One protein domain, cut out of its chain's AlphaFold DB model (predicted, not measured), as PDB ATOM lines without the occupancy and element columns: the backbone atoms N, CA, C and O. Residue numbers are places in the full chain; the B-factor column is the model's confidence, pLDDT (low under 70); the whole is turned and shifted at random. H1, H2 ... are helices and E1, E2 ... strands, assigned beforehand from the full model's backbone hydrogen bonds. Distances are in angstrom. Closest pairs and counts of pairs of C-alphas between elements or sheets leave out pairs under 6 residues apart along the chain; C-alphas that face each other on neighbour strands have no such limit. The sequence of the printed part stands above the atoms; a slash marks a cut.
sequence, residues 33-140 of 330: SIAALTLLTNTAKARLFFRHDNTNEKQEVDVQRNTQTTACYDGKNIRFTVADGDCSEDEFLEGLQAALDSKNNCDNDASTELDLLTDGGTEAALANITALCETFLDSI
ATOM      1  N   SER A  33      30.395  -4.614  90.151       68.00
ATOM      2  CA  SER A  33      31.453  -4.877  91.148       68.00
ATOM      3  C   SER A  33      32.419  -5.946  90.697       68.00
ATOM      4  O   SER A  33      33.455  -6.139  91.336       68.00
ATOM      5  N   ILE A  34      32.063  -6.719  89.669       70.75
ATOM      6  CA  ILE A  34      32.832  -7.893  89.275       70.75
ATOM      7  C   ILE A  34      32.907  -7.981  87.758       70.75
ATOM      8  O   ILE A  34      31.902  -8.208  87.083       70.75
ATOM      9  N   ALA A  35      34.138  -7.944  87.268       75.00
ATOM     10  CA  ALA A  35      34.517  -8.407  85.949       75.00
ATOM     11  C   ALA A  35      35.323  -9.706  86.078       75.00
ATOM     12  O   ALA A  35      35.938 -10.008  87.113       75.00
ATOM     13  N   ALA A  36      35.259 -10.552  85.055       77.31
ATOM     14  CA  ALA A  36      35.889 -11.858  85.127       77.31
ATOM     15  C   ALA A  36      36.211 -12.471  83.768       77.31
ATOM     16  O   ALA A  36      35.468 -12.347  82.796       77.31
ATOM     17  N   LEU A  37      37.278 -13.266  83.783       79.25
ATOM     18  CA  LEU A  37      37.711 -14.132  82.698       79.25
ATOM     19  C   LEU A  37      37.760 -15.571  83.221       79.25
ATOM     20  O   LEU A  37      38.580 -15.938  84.062       79.25
ATOM     21  N   THR A  38      36.823 -16.397  82.767       78.75
ATOM     22  CA  THR A  38      36.678 -17.793  83.195       78.75
ATOM     23  C   THR A  38      37.163 -18.722  82.095       78.75
ATOM     24  O   THR A  38      36.603 -18.742  81.003       78.75
ATOM     25  N   LEU A  39      38.172 -19.536  82.385       68.88
ATOM     26  CA  LEU A  39      38.639 -20.565  81.464       68.88
ATOM     27  C   LEU A  39      37.767 -21.810  81.637       68.88
ATOM     28  O   LEU A  39      37.765 -22.456  82.688       68.88
ATOM     29  N   LEU A  40      36.993 -22.143  80.606       66.69
ATOM     30  CA  LEU A  40      36.061 -23.264  80.652       66.69
ATOM     31  C   LEU A  40      36.842 -24.580  80.527       66.69
ATOM     32  O   LEU A  40      37.474 -24.867  79.506       66.69
ATOM     33  N   THR A  41      36.818 -25.387  81.588       55.59
ATOM     34  CA  THR A  41      37.590 -26.632  81.670       55.59
ATOM     35  C   THR A  41      37.210 -27.595  80.539       55.59
ATOM     36  O   THR A  41      36.035 -27.819  80.259       55.59
ATOM     37  N   ASN A  42      38.221 -28.180  79.885       58.06
ATOM     38  CA  ASN A  42      38.079 -29.111  78.754       58.06
ATOM     39  C   ASN A  42      37.430 -28.533  77.482       58.06
ATOM     40  O   ASN A  42      36.919 -29.291  76.658       58.06
ATOM     41  N   THR A  43      37.474 -27.214  77.285       63.06
ATOM     42  CA  THR A  43      37.019 -26.576  76.043       63.06
ATOM     43  C   THR A  43      38.074 -25.608  75.507       63.06
ATOM     44  O   THR A  43      38.863 -25.059  76.274       63.06
ATOM     45  N   ALA A  44      38.086 -25.375  74.190       76.31
ATOM     46  CA  ALA A  44      38.915 -24.349  73.545       76.31
ATOM     47  C   ALA A  44      38.359 -22.926  73.758       76.31
ATOM     48  O   ALA A  44      38.573 -22.044  72.938       76.31
ATOM     49  N   LYS A  45      37.592 -22.710  74.833       82.38
ATOM     50  CA  LYS A  45      36.853 -21.477  75.080       82.38
ATOM     51  C   LYS A  45      37.253 -20.841  76.403       82.38
ATOM     52  O   LYS A  45      37.482 -21.524  77.406       82.38
ATOM     53  N   ALA A  46      37.264 -19.521  76.400       82.00
ATOM     54  CA  ALA A  46      37.229 -18.694  77.586       82.00
ATOM     55  C   ALA A  46      35.889 -17.953  77.632       82.00
ATOM     56  O   ALA A  46      35.198 -17.831  76.627       82.00
ATOM     57  N   ARG A  47      35.497 -17.489  78.812       86.12
ATOM     58  CA  ARG A  47      34.267 -16.737  79.015       86.12
ATOM     59  C   ARG A  47      34.574 -15.419  79.693       86.12
ATOM     60  O   ARG A  47      35.058 -15.423  80.826       86.12
ATOM     61  N   LEU A  48      34.257 -14.332  79.010       85.50
ATOM     62  CA  LEU A  48      34.309 -12.974  79.539       85.50
ATOM     63  C   LEU A  48      32.942 -12.640  80.128       85.50
ATOM     64  O   LEU A  48      31.922 -13.043  79.563       85.50
ATOM     65  N   PHE A  49      32.906 -11.971  81.277       86.19
ATOM     66  CA  PHE A  49      31.647 -11.497  81.838       86.19
ATOM     67  C   PHE A  49      31.799 -10.313  82.787       86.19
ATOM     68  O   PHE A  49      32.802 -10.200  83.493       86.19
ATOM     69  N   PHE A  50      30.717  -9.546  82.889       82.38
ATOM     70  CA  PHE A  50      30.459  -8.581  83.953       82.38
ATOM     71  C   PHE A  50      29.264  -9.036  84.794       82.38
ATOM     72  O   PHE A  50      28.366  -9.733  84.308       82.38
ATOM     73  N   ARG A  51      29.266  -8.688  86.081       82.06
ATOM     74  CA  ARG A  51      28.150  -8.940  86.997       82.06
ATOM     75  C   ARG A  51      27.736  -7.656  87.700       82.06
ATOM     76  O   ARG A  51      28.581  -6.956  88.253       82.06
ATOM     77  N   HIS A  52      26.429  -7.433  87.718       72.88
ATOM     78  CA  HIS A  52      25.801  -6.281  88.339       72.88
ATOM     79  C   HIS A  52      25.589  -6.467  89.853       72.88
ATOM     80  O   HIS A  52      25.250  -7.568  90.307       72.88
ATOM     81  N   ASP A  53      25.747  -5.388  90.623       66.81
ATOM     82  CA  ASP A  53      25.736  -5.405  92.096       66.81
ATOM     83  C   ASP A  53      24.369  -5.704  92.677       66.81
ATOM     84  O   ASP A  53      24.236  -6.485  93.622       66.81
ATOM     85  N   ASN A  54      23.343  -5.100  92.085       61.94
ATOM     86  CA  ASN A  54      22.016  -5.071  92.686       61.94
ATOM     87  C   ASN A  54      21.107  -6.194  92.181       61.94
ATOM     88  O   ASN A  54      20.210  -6.627  92.901       61.94
ATOM     89  N   THR A  55      21.349  -6.715  90.974       66.44
ATOM     90  CA  THR A  55      20.449  -7.691  90.332       66.44
ATOM     91  C   THR A  55      21.019  -9.111  90.287       66.44
ATOM     92  O   THR A  55      20.285 -10.054  90.000       66.44
ATOM     93  N   ASN A  56      22.310  -9.309  90.600       68.12
ATOM     94  CA  ASN A  56      23.061 -10.544  90.309       68.12
ATOM     95  C   ASN A  56      23.023 -10.969  88.828       68.12
ATOM     96  O   ASN A  56      23.484 -12.069  88.494       68.12
ATOM     97  N   GLU A  57      22.499 -10.122  87.944       72.94
ATOM     98  CA  GLU A  57      22.493 -10.372  86.515       72.94
ATOM     99  C   GLU A  57      23.920 -10.360  85.989       72.94
ATOM    100  O   GLU A  57      24.827  -9.703  86.514       72.94
ATOM    101  N   LYS A  58      24.123 -11.184  84.969       80.38
ATOM    102  CA  LYS A  58      25.426 -11.465  84.401       80.38
ATOM    103  C   LYS A  58      25.300 -11.400  82.893       80.38
ATOM    104  O   LYS A  58      24.530 -12.172  82.328       80.38
ATOM    105  N   GLN A  59      26.107 -10.550  82.277       83.25
ATOM    106  CA  GLN A  59      26.305 -10.556  80.833       83.25
ATOM    107  C   GLN A  59      27.603 -11.286  80.530       83.25
ATOM    108  O   GLN A  59      28.630 -11.008  81.149       83.25
ATOM    109  N   GLU A  60      27.546 -12.280  79.644       88.31
ATOM    110  CA  GLU A  60      28.676 -13.156  79.352       88.31
ATOM    111  C   GLU A  60      28.788 -13.502  77.871       88.31
ATOM    112  O   GLU A  60      27.788 -13.705  77.187       88.31
ATOM    113  N   VAL A  61      30.024 -13.632  77.394       87.62
ATOM    114  CA  VAL A  61      30.332 -14.074  76.033       87.62
ATOM    115  C   VAL A  61      31.419 -15.138  76.073       87.62
ATOM    116  O   VAL A  61      32.391 -15.049  76.829       87.62
ATOM    117  N   ASP A  62      31.232 -16.184  75.273       87.94
ATOM    118  CA  ASP A  62      32.260 -17.191  75.038       87.94
ATOM    119  C   ASP A  62      33.202 -16.688  73.931       87.94
ATOM    120  O   ASP A  62      32.775 -16.489  72.795       87.94
ATOM    121  N   VAL A  63      34.492 -16.581  74.235       85.25
ATOM    122  CA  VAL A  63      35.566 -16.319  73.267       85.25
ATOM    123  C   VAL A  63      36.428 -17.565  73.080       85.25
ATOM    124  O   VAL A  63      36.430 -18.472  73.918       85.25
ATOM    125  N   GLN A  64      37.152 -17.657  71.968       86.06
ATOM    126  CA  GLN A  64      38.117 -18.741  71.781       86.06
ATOM    127  C   GLN A  64      39.336 -18.506  72.684       86.06
ATOM    128  O   GLN A  64      39.731 -17.369  72.931       86.06
ATOM    129  N   ARG A  65      39.911 -19.580  73.223       81.69
ATOM    130  CA  ARG A  65      41.100 -19.529  74.080       81.69
ATOM    131  C   ARG A  65      42.346 -19.727  73.233       81.69
ATOM    132  O   ARG A  65      42.418 -20.689  72.467       81.69
ATOM    133  N   ASN A  66      43.372 -18.922  73.477       79.44
ATOM    134  CA  ASN A  66      44.699 -19.218  72.963       79.44
ATOM    135  C   ASN A  66      45.338 -20.338  73.807       79.44
ATOM    136  O   ASN A  66      45.571 -20.194  75.005       79.44
ATOM    137  N   THR A  67      45.558 -21.508  73.200       72.19
ATOM    138  CA  THR A  67      46.149 -22.679  73.877       72.19
ATOM    139  C   THR A  67      47.626 -22.885  73.542       72.19
ATOM    140  O   THR A  67      48.186 -23.921  73.897       72.19
ATOM    141  N   GLN A  68      48.243 -21.968  72.789       65.38
ATOM    142  CA  GLN A  68      49.607 -22.130  72.274       65.38
ATOM    143  C   GLN A  68      50.666 -21.418  73.126       65.38
ATOM    144  O   GLN A  68      51.860 -21.620  72.907       65.38
ATOM    145  N   THR A  69      50.248 -20.618  74.106       65.44
ATOM    146  CA  THR A  69      51.119 -19.728  74.878       65.44
ATOM    147  C   THR A  69      50.935 -19.886  76.386       65.44
ATOM    148  O   THR A  69      49.855 -20.219  76.865       65.44
ATOM    149  N   THR A  70      51.999 -19.634  77.155       79.31
ATOM    150  CA  THR A  70      51.960 -19.687  78.626       79.31
ATOM    151  C   THR A  70      51.531 -18.330  79.188       79.31
ATOM    152  O   THR A  70      52.369 -17.452  79.375       79.31
ATOM    153  N   ALA A  71      50.237 -18.155  79.458       85.81
ATOM    154  CA  ALA A  71      49.713 -16.997  80.191       85.81
ATOM    155  C   ALA A  71      49.960 -17.135  81.705       85.81
ATOM    156  O   ALA A  71      50.059 -18.248  82.235       85.81
ATOM    157  N   CYS A  72      49.994 -16.023  82.443       87.31
ATOM    158  CA  CYS A  72      50.139 -16.068  83.896       87.31
ATOM    159  C   CYS A  72      48.979 -16.834  84.547       87.31
ATOM    160  O   CYS A  72      49.170 -17.609  85.493       87.31
ATOM    161  N   TYR A  73      47.752 -16.616  84.084       83.62
ATOM    162  CA  TYR A  73      46.518 -17.255  84.541       83.62
ATOM    163  C   TYR A  73      46.103 -18.459  83.697       83.62
ATOM    164  O   TYR A  73      44.943 -18.866  83.748       83.62
ATOM    165  N   ASP A  74      47.042 -19.093  82.996       78.56
ATOM    166  CA  ASP A  74      46.739 -20.277  82.202       78.56
ATOM    167  C   ASP A  74      46.013 -21.364  83.024       78.56
ATOM    168  O   ASP A  74      46.435 -21.765  84.115       78.56
ATOM    169  N   GLY A  75      44.850 -21.793  82.529       70.19
ATOM    170  CA  GLY A  75      43.969 -22.764  83.188       70.19
ATOM    171  C   GLY A  75      43.308 -22.307  84.500       70.19
ATOM    172  O   GLY A  75      42.705 -23.138  85.181       70.19
ATOM    173  N   LYS A  76      43.399 -21.025  84.879       78.56
ATOM    174  CA  LYS A  76      42.776 -20.456  86.082       78.56
ATOM    175  C   LYS A  76      41.675 -19.459  85.734       78.56
ATOM    176  O   LYS A  76      41.794 -18.670  84.809       78.56
ATOM    177  N   ASN A  77      40.618 -19.466  86.540       80.44
ATOM    178  CA  ASN A  77      39.596 -18.427  86.484       80.44
ATOM    179  C   ASN A  77      40.105 -17.168  87.182       80.44
ATOM    180  O   ASN A  77      40.639 -17.252  88.290       80.44
ATOM    181  N   ILE A  78      39.876 -16.024  86.554       82.25
ATOM    182  CA  ILE A  78      40.187 -14.703  87.082       82.25
ATOM    183  C   ILE A  78      38.866 -14.003  87.374       82.25
ATOM    184  O   ILE A  78      37.959 -13.981  86.541       82.25
ATOM    185  N   ARG A  79      38.748 -13.460  88.580       83.88
ATOM    186  CA  ARG A  79      37.683 -12.537  88.961       83.88
ATOM    187  C   ARG A  79      38.338 -11.368  89.653       83.88
ATOM    188  O   ARG A  79      39.180 -11.589  90.524       83.88
ATOM    189  N   PHE A  80      37.937 -10.174  89.275       80.56
ATOM    190  CA  PHE A  80      38.463  -8.946  89.828       80.56
ATOM    191  C   PHE A  80      37.347  -7.924  89.953       80.56
ATOM    192  O   PHE A  80      36.272  -8.063  89.362       80.56
ATOM    193  N   THR A  81      37.601  -6.939  90.798       78.00
ATOM    194  CA  THR A  81      36.672  -5.849  91.043       78.00
ATOM    195  C   THR A  81      37.044  -4.686  90.147       78.00
ATOM    196  O   THR A  81      38.223  -4.367  90.019       78.00
ATOM    197  N   VAL A  82      36.029  -4.110  89.518       73.69
ATOM    198  CA  VAL A  82      36.115  -2.870  88.742       73.69
ATOM    199  C   VAL A  82      35.982  -1.686  89.694       73.69
ATOM    200  O   VAL A  82      35.239  -1.766  90.676       73.69
ATOM    201  N   ALA A  83      36.790  -0.652  89.480       62.81
ATOM    202  CA  ALA A  83      37.047   0.381  90.478       62.81
ATOM    203  C   ALA A  83      35.921   1.418  90.505       62.81
ATOM    204  O   ALA A  83      35.447   1.781  91.585       62.81
ATOM    205  N   ASP A  84      35.464   1.837  89.325       66.94
ATOM    206  CA  ASP A  84      34.415   2.846  89.181       66.94
ATOM    207  C   ASP A  84      33.028   2.267  88.900       66.94
ATOM    208  O   ASP A  84      32.020   2.975  89.021       66.94
ATOM    209  N   GLY A  85      32.979   0.964  88.629       66.62
ATOM    210  CA  GLY A  85      31.765   0.212  88.352       66.62
ATOM    211  C   GLY A  85      31.181   0.452  86.967       66.62
ATOM    212  O   GLY A  85      30.047   0.038  86.726       66.62
ATOM    213  N   ASP A  86      31.956   1.072  86.079       74.88
ATOM    214  CA  ASP A  86      31.633   1.255  84.671       74.88
ATOM    215  C   ASP A  86      31.878  -0.063  83.908       74.88
ATOM    216  O   ASP A  86      32.752  -0.865  84.255       74.88
ATOM    217  N   CYS A  87      31.088  -0.313  82.864       79.12
ATOM    218  CA  CYS A  87      31.334  -1.414  81.934       79.12
ATOM    219  C   CYS A  87      32.077  -0.854  80.726       79.12
ATOM    220  O   CYS A  87      31.443  -0.354  79.804       79.12
ATOM    221  N   SER A  88      33.407  -0.909  80.755       79.69
ATOM    222  CA  SER A  88      34.257  -0.436  79.659       79.69
ATOM    223  C   SER A  88      35.498  -1.314  79.482       79.69
ATOM    224  O   SER A  88      35.853  -2.125  80.348       79.69
ATOM    225  N   GLU A  89      36.167  -1.149  78.340       85.94
ATOM    226  CA  GLU A  89      37.459  -1.783  78.052       85.94
ATOM    227  C   GLU A  89      38.528  -1.368  79.071       85.94
ATOM    228  O   GLU A  89      39.249  -2.224  79.592       85.94
ATOM    229  N   ASP A  90      38.585  -0.073  79.393       84.81
ATOM    230  CA  ASP A  90      39.557   0.503  80.324       84.81
ATOM    231  C   ASP A  90      39.393  -0.085  81.731       84.81
ATOM    232  O   ASP A  90      40.352  -0.614  82.290       84.81
ATOM    233  N   GLU A  91      38.168  -0.116  82.268       84.69
ATOM    234  CA  GLU A  91      37.888  -0.711  83.583       84.69
ATOM    235  C   GLU A  91      38.233  -2.206  83.625       84.69
ATOM    236  O   GLU A  91      38.763  -2.719  84.618       84.69
ATOM    237  N   PHE A  92      37.962  -2.934  82.535       87.25
ATOM    238  CA  PHE A  92      38.330  -4.344  82.448       87.25
ATOM    239  C   PHE A  92      39.852  -4.531  82.504       87.25
ATOM    240  O   PHE A  92      40.338  -5.405  83.227       87.25
ATOM    241  N   LEU A  93      40.605  -3.729  81.745       89.69
ATOM    242  CA  LEU A  93      42.064  -3.795  81.708       89.69
ATOM    243  C   LEU A  93      42.690  -3.355  83.029       89.69
ATOM    244  O   LEU A  93      43.613  -4.020  83.496       89.69
ATOM    245  N   GLU A  94      42.184  -2.297  83.660       89.75
ATOM    246  CA  GLU A  94      42.649  -1.843  84.973       89.75
ATOM    247  C   GLU A  94      42.409  -2.905  86.048       89.75
ATOM    248  O   GLU A  94      43.319  -3.252  86.808       89.75
ATOM    249  N   GLY A  95      41.216  -3.502  86.070       88.50
ATOM    250  CA  GLY A  95      40.898  -4.591  86.986       88.50
ATOM    251  C   GLY A  95      41.752  -5.844  86.741       88.50
ATOM    252  O   GLY A  95      42.212  -6.485  87.697       88.50
ATOM    253  N   LEU A  96      42.028  -6.181  85.476       89.50
ATOM    254  CA  LEU A  96      42.936  -7.272  85.116       89.50
ATOM    255  C   LEU A  96      44.382  -6.956  85.523       89.50
ATOM    256  O   LEU A  96      45.060  -7.836  86.056       89.50
ATOM    257  N   GLN A  97      44.842  -5.717  85.335       91.69
ATOM    258  CA  GLN A  97      46.172  -5.276  85.751       91.69
ATOM    259  C   GLN A  97      46.322  -5.372  87.268       91.69
ATOM    260  O   GLN A  97      47.275  -5.980  87.748       91.69
ATOM    261  N   ALA A  98      45.342  -4.893  88.036       90.12
ATOM    262  CA  ALA A  98      45.345  -5.015  89.491       90.12
ATOM    263  C   ALA A  98      45.385  -6.487  89.948       90.12
ATOM    264  O   ALA A  98      46.062  -6.835  90.922       90.12
ATOM    265  N   ALA A  99      44.694  -7.383  89.231       89.00
ATOM    266  CA  ALA A  99      44.779  -8.816  89.490       89.00
ATOM    267  C   ALA A  99      46.191  -9.362  89.206       89.00
ATOM    268  O   ALA A  99      46.722 -10.108  90.033       89.00
ATOM    269  N   LEU A 100      46.814  -8.972  88.090       91.06
ATOM    270  CA  LEU A 100      48.181  -9.364  87.726       91.06
ATOM    271  C   LEU A 100      49.216  -8.852  88.730       91.06
ATOM    272  O   LEU A 100      50.043  -9.638  89.186       91.06
ATOM    273  N   ASP A 101      49.111  -7.598  89.160       90.62
ATOM    274  CA  ASP A 101      50.012  -6.980  90.141       90.62
ATOM    275  C   ASP A 101      49.967  -7.702  91.498       90.62
ATOM    276  O   ASP A 101      50.959  -7.771  92.227       90.62
ATOM    277  N   SER A 102      48.820  -8.301  91.839       87.69
ATOM    278  CA  SER A 102      48.661  -9.113  93.053       87.69
ATOM    279  C   SER A 102      49.335 -10.492  92.973       87.69
ATOM    280  O   SER A 102      49.376 -11.237  93.962       87.69
ATOM    281  N   LYS A 103      49.862 -10.869  91.803       85.25
ATOM    282  CA  LYS A 103      50.375 -12.204  91.516       85.25
ATOM    283  C   LYS A 103      51.895 -12.229  91.439       85.25
ATOM    284  O   LYS A 103      52.522 -11.634  90.576       85.25
ATOM    285  N   ASN A 104      52.493 -13.059  92.287       81.50
ATOM    286  CA  ASN A 104      53.929 -13.310  92.231       81.50
ATOM    287  C   ASN A 104      54.324 -14.026  90.925       81.50
ATOM    288  O   ASN A 104      53.677 -15.002  90.535       81.50
ATOM    289  N   ASN A 105      55.451 -13.611  90.337       83.25
ATOM    290  CA  ASN A 105      56.055 -14.182  89.124       83.25
ATOM    291  C   ASN A 105      55.173 -14.071  87.870       83.25
ATOM    292  O   ASN A 105      55.074 -15.024  87.093       83.25
ATOM    293  N   CYS A 106      54.526 -12.924  87.690       85.44
ATOM    294  CA  CYS A 106      53.898 -12.545  86.436       85.44
ATOM    295  C   CYS A 106      54.452 -11.189  85.998       85.44
ATOM    296  O   CYS A 106      54.296 -10.218  86.729       85.44
ATOM    297  N   ASP A 107      55.085 -11.142  84.827       88.19
ATOM    298  CA  ASP A 107      55.659  -9.910  84.262       88.19
ATOM    299  C   ASP A 107      54.822  -9.371  83.083       88.19
ATOM    300  O   ASP A 107      55.225  -8.418  82.417       88.19
ATOM    301  N   ASN A 108      53.675  -9.997  82.795       90.56
ATOM    302  CA  ASN A 108      52.774  -9.578  81.725       90.56
ATOM    303  C   ASN A 108      51.965  -8.355  82.172       90.56
ATOM    304  O   ASN A 108      51.453  -8.330  83.292       90.56
ATOM    305  N   ASP A 109      51.784  -7.385  81.276       92.56
ATOM    306  CA  ASP A 109      50.726  -6.384  81.429       92.56
ATOM    307  C   ASP A 109      49.349  -6.972  81.063       92.56
ATOM    308  O   ASP A 109      49.246  -8.056  80.478       92.56
ATOM    309  N   ALA A 110      48.273  -6.272  81.428       91.56
ATOM    310  CA  ALA A 110      46.898  -6.721  81.205       91.56
ATOM    311  C   ALA A 110      46.584  -7.007  79.732       91.56
ATOM    312  O   ALA A 110      45.931  -8.006  79.427       91.56
ATOM    313  N   SER A 111      47.075  -6.168  78.816       92.62
ATOM    314  CA  SER A 111      46.847  -6.341  77.377       92.62
ATOM    315  C   SER A 111      47.518  -7.610  76.855       92.62
ATOM    316  O   SER A 111      46.875  -8.411  76.174       92.62
ATOM    317  N   THR A 112      48.780  -7.824  77.230       91.56
ATOM    318  CA  THR A 112      49.568  -9.012  76.886       91.56
ATOM    319  C   THR A 112      48.947 -10.264  77.486       91.56
ATOM    320  O   THR A 112      48.806 -11.276  76.808       91.56
ATOM    321  N   GLU A 113      48.535 -10.222  78.752       90.62
ATOM    322  CA  GLU A 113      47.880 -11.365  79.384       90.62
ATOM    323  C   GLU A 113      46.560 -11.716  78.682       90.62
ATOM    324  O   GLU A 113      46.281 -12.894  78.454       90.62
ATOM    325  N   LEU A 114      45.760 -10.716  78.301       90.00
ATOM    326  CA  LEU A 114      44.509 -10.932  77.579       90.00
ATOM    327  C   LEU A 114      44.749 -11.560  76.195       90.00
ATOM    328  O   LEU A 114      44.041 -12.502  75.829       90.00
ATOM    329  N   ASP A 115      45.780 -11.109  75.474       89.62
ATOM    330  CA  ASP A 115      46.230 -11.686  74.194       89.62
ATOM    331  C   ASP A 115      46.638 -13.160  74.336       89.62
ATOM    332  O   ASP A 115      46.268 -14.028  73.544       89.62
ATOM    333  N   LEU A 116      47.363 -13.481  75.409       87.81
ATOM    334  CA  LEU A 116      47.813 -14.843  75.693       87.81
ATOM    335  C   LEU A 116      46.673 -15.768  76.137       87.81
ATOM    336  O   LEU A 116      46.813 -16.988  76.039       87.81
ATOM    337  N   LEU A 117      45.568 -15.220  76.646       86.62
ATOM    338  CA  LEU A 117      44.411 -15.983  77.120       86.62
ATOM    339  C   LEU A 117      43.326 -16.165  76.050       86.62
ATOM    340  O   LEU A 117      42.555 -17.128  76.132       86.62
ATOM    341  N   THR A 118      43.258 -15.292  75.045       86.69
ATOM    342  CA  THR A 118      42.173 -15.255  74.050       86.69
ATOM    343  C   THR A 118      42.703 -15.390  72.622       86.69
ATOM    344  O   THR A 118      43.722 -14.823  72.254       86.69
ATOM    345  N   ASP A 119      42.037 -16.200  71.802       82.25
ATOM    346  CA  ASP A 119      42.379 -16.365  70.386       82.25
ATOM    347  C   ASP A 119      41.724 -15.236  69.571       82.25
ATOM    348  O   ASP A 119      40.549 -14.922  69.774       82.25
ATOM    349  N   GLY A 120      42.494 -14.597  68.686       81.06
ATOM    350  CA  GLY A 120      42.134 -13.325  68.035       81.06
ATOM    351  C   GLY A 120      42.762 -12.076  68.671       81.06
ATOM    352  O   GLY A 120      42.719 -11.008  68.065       81.06
ATOM    353  N   GLY A 121      43.396 -12.235  69.835       84.69
ATOM    354  CA  GLY A 121      44.206 -11.224  70.508       84.69
ATOM    355  C   GLY A 121      43.432 -10.152  71.276       84.69
ATOM    356  O   GLY A 121      42.199 -10.165  71.318       84.69
ATOM    357  N   THR A 122      44.166  -9.222  71.902       87.12
ATOM    358  CA  THR A 122      43.605  -8.192  72.805       87.12
ATOM    359  C   THR A 122      42.449  -7.423  72.166       87.12
ATOM    360  O   THR A 122      41.393  -7.305  72.775       87.12
ATOM    361  N   GLU A 123      42.609  -6.951  70.927       89.38
ATOM    362  CA  GLU A 123      41.602  -6.141  70.226       89.38
ATOM    363  C   GLU A 123      40.273  -6.893  70.049       89.38
ATOM    364  O   GLU A 123      39.206  -6.360  70.342       89.38
ATOM    365  N   ALA A 124      40.322  -8.167  69.644       88.06
ATOM    366  CA  ALA A 124      39.117  -8.976  69.496       88.06
ATOM    367  C   ALA A 124      38.444  -9.261  70.849       88.06
ATOM    368  O   ALA A 124      37.215  -9.320  70.931       88.06
ATOM    369  N   ALA A 125      39.224  -9.452  71.915       87.19
ATOM    370  CA  ALA A 125      38.686  -9.653  73.257       87.19
ATOM    371  C   ALA A 125      38.020  -8.384  73.809       87.19
ATOM    372  O   ALA A 125      36.928  -8.473  74.368       87.19
ATOM    373  N   LEU A 126      38.640  -7.222  73.601       88.25
ATOM    374  CA  LEU A 126      38.089  -5.925  73.984       88.25
ATOM    375  C   LEU A 126      36.809  -5.599  73.203       88.25
ATOM    376  O   LEU A 126      35.804  -5.267  73.818       88.25
ATOM    377  N   ALA A 127      36.758  -5.885  71.899       88.88
ATOM    378  CA  ALA A 127      35.524  -5.747  71.121       88.88
ATOM    379  C   ALA A 127      34.368  -6.615  71.666       88.88
ATOM    380  O   ALA A 127      33.209  -6.204  71.649       88.88
ATOM    381  N   ASN A 128      34.666  -7.816  72.182       87.69
ATOM    382  CA  ASN A 128      33.666  -8.655  72.849       87.69
ATOM    383  C   ASN A 128      33.222  -8.075  74.203       87.69
ATOM    384  O   ASN A 128      32.061  -8.241  74.576       87.69
ATOM    385  N   ILE A 129      34.124  -7.424  74.941       86.19
ATOM    386  CA  ILE A 129      33.796  -6.703  76.180       86.19
ATOM    387  C   ILE A 129      32.882  -5.517  75.872       86.19
ATOM    388  O   ILE A 129      31.825  -5.409  76.486       86.19
ATOM    389  N   THR A 130      33.218  -4.706  74.874       85.75
ATOM    390  CA  THR A 130      32.394  -3.574  74.434       85.75
ATOM    391  C   THR A 130      31.003  -4.029  74.013       85.75
ATOM    392  O   THR A 130      30.015  -3.532  74.542       85.75
ATOM    393  N   ALA A 131      30.897  -5.074  73.186       86.38
ATOM    394  CA  ALA A 131      29.600  -5.624  72.786       86.38
ATOM    395  C   ALA A 131      28.769  -6.149  73.975       86.38
ATOM    396  O   ALA A 131      27.538  -6.059  73.966       86.38
ATOM    397  N   LEU A 132      29.415  -6.707  75.008       86.50
ATOM    398  CA  LEU A 132      28.732  -7.105  76.242       86.50
ATOM    399  C   LEU A 132      28.184  -5.903  77.007       86.50
ATOM    400  O   LEU A 132      27.064  -5.972  77.515       86.50
ATOM    401  N   CYS A 133      28.972  -4.835  77.097       82.19
ATOM    402  CA  CYS A 133      28.572  -3.604  77.757       82.19
ATOM    403  C   CYS A 133      27.423  -2.926  77.004       82.19
ATOM    404  O   CYS A 133      26.405  -2.626  77.618       82.19
ATOM    405  N   GLU A 134      27.505  -2.802  75.680       83.50
ATOM    406  CA  GLU A 134      26.417  -2.286  74.836       83.50
ATOM    407  C   GLU A 134      25.130  -3.108  74.993       83.50
ATOM    408  O   GLU A 134      24.072  -2.555  75.275       83.50
ATOM    409  N   THR A 135      25.222  -4.441  74.923       83.69
ATOM    410  CA  THR A 135      24.054  -5.326  75.104       83.69
ATOM    411  C   THR A 135      23.399  -5.136  76.472       83.69
ATOM    412  O   THR A 135      22.179  -5.237  76.605       83.69
ATOM    413  N   PHE A 136      24.202  -4.896  77.512       79.06
ATOM    414  CA  PHE A 136      23.668  -4.587  78.830       79.06
ATOM    415  C   PHE A 136      22.928  -3.254  78.827       79.06
ATOM    416  O   PHE A 136      21.793  -3.206  79.289       79.06
ATOM    417  N   LEU A 137      23.551  -2.202  78.299       78.44
ATOM    418  CA  LEU A 137      22.970  -0.862  78.239       78.44
ATOM    419  C   LEU A 137      21.642  -0.853  77.483       78.44
ATOM    420  O   LEU A 137      20.668  -0.287  77.969       78.44
ATOM    421  N   ASP A 138      21.575  -1.577  76.368       80.19
ATOM    422  CA  ASP A 138      20.354  -1.762  75.580       80.19
ATOM    423  C   ASP A 138      19.247  -2.512  76.342       80.19
ATOM    424  O   ASP A 138      18.071  -2.412  75.993       80.19
ATOM    425  N   SER A 139      19.606  -3.292  77.366       78.56
ATOM    426  CA  SER A 139      18.646  -4.025  78.198       78.56
ATOM    427  C   SER A 139      18.087  -3.207  79.363       78.56
ATOM    428  O   SER A 139      17.140  -3.656  80.009       78.56
ATOM    429  N   ILE A 140      18.667  -2.039  79.652       77.00
ATOM    430  CA  ILE A 140      18.212  -1.176  80.740       77.00
ATOM    431  C   ILE A 140      16.994  -0.388  80.276       77.00
ATOM    432  O   ILE A 140      17.018   0.260  79.230       77.00
TER     433      ILE A 140
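This is residues 33 to 140 of the 330 residues of the protein "Hypothetical protein" of Leptocylindrus danicus (UniProt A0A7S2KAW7). A four-stranded sheet is covered on one face by two helices, long H3 running along E3 and E2 and H1 crossing over E1 and E4, with short H2 between them at one end; the other face has no named helix. The printed part has 108 residues, with four named strands and three named helices in the order E1 E2 E3 E4 H1 H2 H3. The sheet, E3 E2 E1 E4, is antiparallel, and the class is mixed. The whole is compact, with a radius of gyration of the C-alphas of 13.0 A and spans of 38 by 27 by 23 A.

Inner strands E1, residues 33 to 39, and E2, residues 45 to 52, form a hairpin; N 36 and O 49 are within hydrogen-bond range at 2.9 A. Edge strand E3, residues 58 to 64, forms a hairpin with E2, N 46 to O 63 at 2.8 A; E1 E2 E3 are a meander, each strand the antiparallel neighbour of the one before. Edge strand E4, residues 78 to 80, is antiparallel to E1, N 35 to O 80 at 3.0 A; E1 E2 E3 E4 are a Greek key, four strands in a row of which three, E1 E2 E3, are a meander and the first, E1, is the antiparallel neighbour of the fourth, E4. H3, residues 121 to 139, is over E3 and E2 at a height over the sheet of 8.7 A; the closest C-alphas of H3 and E3 are Leu 132 and Gln 59, 6.2 A. H1, residues 89 to 101, runs across the strands on the same face, giving two layers, helices on one face of a sheet; its closest C-alpha to E4 is Gly 95, 5.7 A from that of Phe 80. H2, residues 110 to 117, only grazes the sheet; it touches H3, closest C-alphas Asp 115 and Gly 121, 4.2 A, about perpendicular at 80 degrees. In H1, H2 and H3 every O i to N i+4 pair is within hydrogen-bond range.

E1 begins at C-alpha 33 (31.453, -4.877, 91.148). E2 is 23.0 A long, H1 18.2 A and H3 27.6 A, ending at C-alpha 139 (18.646, -4.025, 78.198).

The C-alphas of Asn 105 and Ile 140 are the two farthest apart, 40.9 A. The printed part has no cut; the link E3 to E4, residues 65 to 77, is long. Mean pLDDT of the printed part is 81.2, with residues 39 to 43 and 53 to 56 among those under 70.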